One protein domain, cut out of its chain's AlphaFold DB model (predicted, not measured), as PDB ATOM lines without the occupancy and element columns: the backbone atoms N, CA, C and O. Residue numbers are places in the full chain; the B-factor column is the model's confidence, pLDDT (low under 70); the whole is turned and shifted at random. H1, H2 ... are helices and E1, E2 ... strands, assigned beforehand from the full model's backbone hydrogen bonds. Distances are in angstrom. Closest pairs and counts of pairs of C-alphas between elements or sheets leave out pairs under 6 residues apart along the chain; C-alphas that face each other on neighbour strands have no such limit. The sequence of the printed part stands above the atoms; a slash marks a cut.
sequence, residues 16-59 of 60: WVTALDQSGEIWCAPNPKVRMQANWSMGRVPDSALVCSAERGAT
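This is residues 16 to 59 of the 60 residues of an uncharacterized protein of Erythrobacter sp (UniProt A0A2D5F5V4). The model is a long rod with a hairpin of two antiparallel strands, E1 and E2, at one end and helix H2 at the other, joined through short helix H1 and a looping link. Residues 20 to 25 and 50 to 59 stick out free. The printed part has 44 residues, of which 24 are in named elements, two strands and two helices that follow along the chain as E1, E2, H1, H2; the class is mixed, helices and strands, and the whole is extended, with a radius of gyration of the C-alphas of 17.9 A and spans of 57 by 19 by 12 A.

E1, residues 16 to 19, and E2, residues 26 to 30, form an antiparallel hairpin at 170 degrees, with N 16 and O 29 within hydrogen-bond range at 2.8 A. A tight link joins E2 to H1, residues 31 to 34. H2, residues 47 to 57, is apart from E1, E2 and H1. In H2, 6 of 7 O i to N i+4 pairs are within hydrogen-bond range; H1 is too short for such a pair.

E1, 10.3 A long, begins at C-alpha 16 (259.012, 151.981, 108.278). E2 measures 13.5 A and H1 5.4 A. H2, 16.0 A, ends at C-alpha 57 (218.829, 150.793, 105.778).

The farthest C-alphas, Gln 22 and Thr 59, are 57.1 A apart. The printed part has no cut. Residues 35 to 46 make the long link. Residues 49 to 59 have pLDDT under 70.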
ATOM      1  N   TRP A  16     258.702 150.579 108.052       83.62
ATOM      2  CA  TRP A  16     259.012 151.981 108.278       83.62
ATOM      3  C   TRP A  16     260.035 152.081 109.396       83.62
ATOM      4  O   TRP A  16     259.767 151.632 110.511       83.62
ATOM      5  N   VAL A  17     261.201 152.639 109.083       87.81
ATOM      6  CA  VAL A  17     262.321 152.761 110.016       87.81
ATOM      7  C   VAL A  17     262.655 154.233 110.209       87.81
ATOM      8  O   VAL A  17     262.927 154.939 109.238       87.81
ATOM      9  N   THR A  18     262.662 154.678 111.462       87.88
ATOM     10  CA  THR A  18     263.029 156.046 111.846       87.88
ATOM     11  C   THR A  18     264.145 155.994 112.877       87.88
ATOM     12  O   THR A  18     264.022 155.292 113.878       87.88
ATOM     13  N   ALA A  19     265.212 156.756 112.649       91.00
ATOM     14  CA  ALA A  19     266.278 156.962 113.623       91.00
ATOM     15  C   ALA A  19     266.135 158.350 114.262       91.00
ATOM     16  O   ALA A  19     265.978 159.345 113.548       91.00
ATOM     17  N   LEU A  20     266.172 158.412 115.594       89.62
ATOM     18  CA  LEU A  20     266.132 159.656 116.359       89.62
ATOM     19  C   LEU A  20     267.557 160.115 116.672       89.62
ATOM     20  O   LEU A  20     268.299 159.418 117.354       89.62
ATOM     21  N   ASP A  21     267.924 161.306 116.203       89.38
ATOM     22  CA  ASP A  21     269.290 161.840 116.317       89.38
ATOM     23  C   ASP A  21     269.730 162.049 117.777       89.38
ATOM     24  O   ASP A  21     270.845 161.719 118.164       89.38
ATOM     25  N   GLN A  22     268.820 162.540 118.624       94.81
ATOM     26  CA  GLN A  22     269.151 162.915 120.000       94.81
ATOM     27  C   GLN A  22     269.300 161.716 120.951       94.81
ATOM     28  O   GLN A  22     270.154 161.743 121.833       94.81
ATOM     29  N   SER A  23     268.459 160.687 120.812       95.75
ATOM     30  CA  SER A  23     268.482 159.495 121.676       95.75
ATOM     31  C   SER A  23     269.252 158.322 121.066       95.75
ATOM     32  O   SER A  23     269.612 157.394 121.786       95.75
ATOM     33  N   GLY A  24     269.492 158.335 119.751       91.12
ATOM     34  CA  GLY A  24     270.070 157.213 119.011       91.12
ATOM     35  C   GLY A  24     269.110 156.032 118.821       91.12
ATOM     36  O   GLY A  24     269.522 154.976 118.345       91.12
ATOM     37  N   GLU A  25     267.838 156.179 119.196       93.50
ATOM     38  CA  GLU A  25     266.854 155.109 119.070       93.50
ATOM     39  C   GLU A  25     266.470 154.859 117.613       93.50
ATOM     40  O   GLU A  25     266.308 155.787 116.815       93.50
ATOM     41  N   ILE A  26     266.240 153.587 117.295       91.38
ATOM     42  CA  ILE A  26     265.707 153.150 116.009       91.38
ATOM     43  C   ILE A  26     264.333 152.537 116.250       91.38
ATOM     44  O   ILE A  26     264.190 151.559 116.983       91.38
ATOM     45  N   TRP A  27     263.325 153.109 115.603       91.06
ATOM     46  CA  TRP A  27     261.942 152.663 115.680       91.06
ATOM     47  C   TRP A  27     261.546 151.986 114.375       91.06
ATOM     48  O   TRP A  27     261.788 152.526 113.296       91.06
ATOM     49  N   CYS A  28     260.907 150.822 114.483       90.50
ATOM     50  CA  CYS A  28     260.453 150.026 113.347       90.50
ATOM     51  C   CYS A  28     258.938 149.806 113.427       90.50
ATOM     52  O   CYS A  28     258.435 149.296 114.430       90.50
ATOM     53  N   ALA A  29     258.209 150.125 112.358       89.38
ATOM     54  CA  ALA A  29     256.772 149.888 112.267       89.38
ATOM     55  C   ALA A  29     256.394 149.216 110.933       89.38
ATOM     56  O   ALA A  29     256.783 149.694 109.870       89.38
ATOM     57  N   PRO A  30     255.620 148.119 110.940       88.00
ATOM     58  CA  PRO A  30     255.131 147.512 109.708       88.00
ATOM     59  C   PRO A  30     254.040 148.379 109.061       88.00
ATOM     60  O   PRO A  30     253.241 149.012 109.757       88.00
ATOM     61  N   ASN A  31     253.964 148.353 107.728       85.31
ATOM     62  CA  ASN A  31     253.042 149.150 106.910       85.31
ATOM     63  C   ASN A  31     251.578 149.134 107.399       85.31
ATOM     64  O   ASN A  31     250.981 150.209 107.493       85.31
ATOM     65  N   PRO A  32     250.988 147.990 107.817       84.88
ATOM     66  CA  PRO A  32     249.612 147.966 108.314       84.88
ATOM     67  C   PRO A  32     249.361 148.830 109.554       84.88
ATOM     68  O   PRO A  32     248.212 149.191 109.788       84.88
ATOM     69  N   LYS A  33     250.394 149.173 110.337       85.81
ATOM     70  CA  LYS A  33     250.260 150.011 111.542       85.81
ATOM     71  C   LYS A  33     250.349 151.510 111.266       85.81
ATOM     72  O   LYS A  33     249.913 152.290 112.102       85.81
ATOM     73  N   VAL A  34     250.925 151.908 110.134       85.25
ATOM     74  CA  VAL A  34     251.202 153.323 109.826       85.25
ATOM     75  C   VAL A  34     250.446 153.831 108.604       85.25
ATOM     76  O   VAL A  34     250.222 155.034 108.488       85.25
ATOM     77  N   ARG A  35     250.006 152.939 107.705       82.94
ATOM     78  CA  ARG A  35     249.176 153.327 106.562       82.94
ATOM     79  C   ARG A  35     247.821 153.843 107.038       82.94
ATOM     80  O   ARG A  35     247.219 153.286 107.959       82.94
ATOM     81  N   MET A  36     247.302 154.862 106.354       82.56
ATOM     82  CA  MET A  36     245.914 155.278 106.544       82.56
ATOM     83  C   MET A  36     244.985 154.106 106.203       82.56
ATOM     84  O   MET A  36     245.098 153.498 105.134       82.56
ATOM     85  N   GLN A  37     244.104 153.753 107.142       82.75
ATOM     86  CA  GLN A  37     243.208 152.605 106.978       82.75
ATOM     87  C   GLN A  37     242.023 152.942 106.079       82.75
ATOM     88  O   GLN A  37     241.706 152.160 105.189       82.75
ATOM     89  N   ALA A  38     241.421 154.121 106.256       85.44
ATOM     90  CA  ALA A  38     240.437 154.645 105.322       85.44
ATOM     91  C   ALA A  38     241.135 155.068 104.020       85.44
ATOM     92  O   ALA A  38     242.042 155.900 104.028       85.44
ATOM     93  N   ASN A  39     240.709 154.484 102.905       85.00
ATOM     94  CA  ASN A  39     241.216 154.757 101.569       85.00
ATOM     95  C   ASN A  39     240.116 154.493 100.531       85.00
ATOM     96  O   ASN A  39     239.843 153.350 100.166       85.00
ATOM     97  N   TRP A  40     239.525 155.566 100.012       81.69
ATOM     98  CA  TRP A  40     238.421 155.529  99.052       81.69
ATOM     99  C   TRP A  40     238.817 154.948  97.687       81.69
ATOM    100  O   TRP A  40     238.043 154.183  97.119       81.69
ATOM    101  N   SER A  41     240.032 155.217  97.196       80.69
ATOM    102  CA  SER A  41     240.537 154.621  95.944       80.69
ATOM    103  C   SER A  41     240.699 153.097  96.021       80.69
ATOM    104  O   SER A  41     240.649 152.419  95.002       80.69
ATOM    105  N   MET A  42     240.842 152.556  97.237       83.94
ATOM    106  CA  MET A  42     240.907 151.117  97.515       83.94
ATOM    107  C   MET A  42     239.605 150.549  98.102       83.94
ATOM    108  O   MET A  42     239.597 149.414  98.570       83.94
ATOM    109  N   GLY A  43     238.523 151.332  98.157       85.81
ATOM    110  CA  GLY A  43     237.252 150.900  98.750       85.81
ATOM    111  C   GLY A  43     237.281 150.669 100.269       85.81
ATOM    112  O   GLY A  43     236.337 150.100 100.812       85.81
ATOM    113  N   ARG A  44     238.327 151.108 100.981       86.38
ATOM    114  CA  ARG A  44     238.390 151.037 102.447       86.38
ATOM    115  C   ARG A  44     237.688 152.242 103.055       86.38
ATOM    116  O   ARG A  44     238.164 153.373 102.946       86.38
ATOM    117  N   VAL A  45     236.569 152.001 103.717       87.44
ATOM    118  CA  VAL A  45     235.803 153.033 104.420       87.44
ATOM    119  C   VAL A  45     236.099 152.986 105.922       87.44
ATOM    120  O   VAL A  45     236.392 151.914 106.447       87.44
ATOM    121  N   PRO A  46     236.062 154.128 106.626       83.81
ATOM    122  CA  PRO A  46     236.166 154.136 108.081       83.81
ATOM    123  C   PRO A  46     234.939 153.465 108.718       83.81
ATOM    124  O   PRO A  46     233.837 153.566 108.181       83.81
ATOM    125  N   ASP A  47     235.107 152.846 109.890       79.50
ATOM    126  CA  ASP A  47     234.024 152.134 110.595       79.50
ATOM    127  C   ASP A  47     232.783 153.009 110.833       79.50
ATOM    128  O   ASP A  47     231.649 152.546 110.718       79.50
ATOM    129  N   SER A  48     232.971 154.310 111.071       78.12
ATOM    130  CA  SER A  48     231.869 155.269 111.223       78.12
ATOM    131  C   SER A  48     230.978 155.377 109.979       78.12
ATOM    132  O   SER A  48     229.770 155.593 110.094       78.12
ATOM    133  N   ALA A  49     231.538 155.185 108.782       69.50
ATOM    134  CA  ALA A  49     230.783 155.203 107.533       69.50
ATOM    135  C   ALA A  49     229.943 153.927 107.331       69.50
ATOM    136  O   ALA A  49     228.903 153.982 106.663       69.50
ATOM    137  N   LEU A  50     230.352 152.801 107.933       68.56
ATOM    138  CA  LEU A  50     229.577 151.556 107.938       68.56
ATOM    139  C   LEU A  50     228.354 151.673 108.855       68.56
ATOM    140  O   LEU A  50     227.247 151.337 108.431       68.56
ATOM    141  N   VAL A  51     228.524 152.230 110.059       66.00
ATOM    142  CA  VAL A  51     227.424 152.449 111.020       66.00
ATOM    143  C   VAL A  51     226.335 153.339 110.414       66.00
ATOM    144  O   VAL A  51     225.169 152.957 110.365       66.00
ATOM    145  N   CYS A  52     226.727 154.476 109.834       61.50
ATOM    146  CA  CYS A  52     225.784 155.432 109.250       61.50
ATOM    147  C   CYS A  52     225.020 154.861 108.032       61.50
ATOM    148  O   CYS A  52     223.917 155.306 107.713       61.50
ATOM    149  N   SER A  53     225.591 153.876 107.330       62.22
ATOM    150  CA  SER A  53     224.924 153.202 106.206       62.22
ATOM    151  C   SER A  53     223.944 152.120 106.668       62.22
ATOM    152  O   SER A  53     222.901 151.955 106.039       62.22
ATOM    153  N   ALA A  54     224.234 151.433 107.777       65.19
ATOM    154  CA  ALA A  54     223.325 150.456 108.376       65.19
ATOM    155  C   ALA A  54     222.063 151.122 108.954       65.19
ATOM    156  O   ALA A  54     220.954 150.646 108.722       65.19
ATOM    157  N   GLU A  55     222.212 152.264 109.631       59.91
ATOM    158  CA  GLU A  55     221.082 153.018 110.202       59.91
ATOM    159  C   GLU A  55     220.118 153.539 109.123       59.91
ATOM    160  O   GLU A  55     218.899 153.487 109.289       59.91
ATOM    161  N   ARG A  56     220.647 153.965 107.966       59.12
ATOM    162  CA  ARG A  56     219.826 154.376 106.813       59.12
ATOM    163  C   ARG A  56     219.045 153.223 106.173       59.12
ATOM    164  O   ARG A  56     218.012 153.481 105.564       59.12
ATOM    165  N   GLY A  57     219.512 151.981 106.303       58.16
ATOM    166  CA  GLY A  57     218.829 150.793 105.778       58.16
ATOM    167  C   GLY A  57     217.717 150.249 106.683       58.16
ATOM    168  O   GLY A  57     216.883 149.488 106.210       58.16
ATOM    169  N   ALA A  58     217.680 150.639 107.961       59.66
ATOM    170  CA  ALA A  58     216.723 150.129 108.950       59.66
ATOM    171  C   ALA A  58     215.420 150.952 109.061       59.66
ATOM    172  O   ALA A  58     214.539 150.593 109.838       59.66
ATOM    173  N   THR A  59     215.291 152.052 108.308       54.25
ATOM    174  CA  THR A  59     214.120 152.956 108.340       54.25
ATOM    175  C   THR A  59     213.314 152.915 107.031       54.25
ATOM    176  O   THR A  59     212.724 153.919 106.636       54.25
TER     177      THR A  59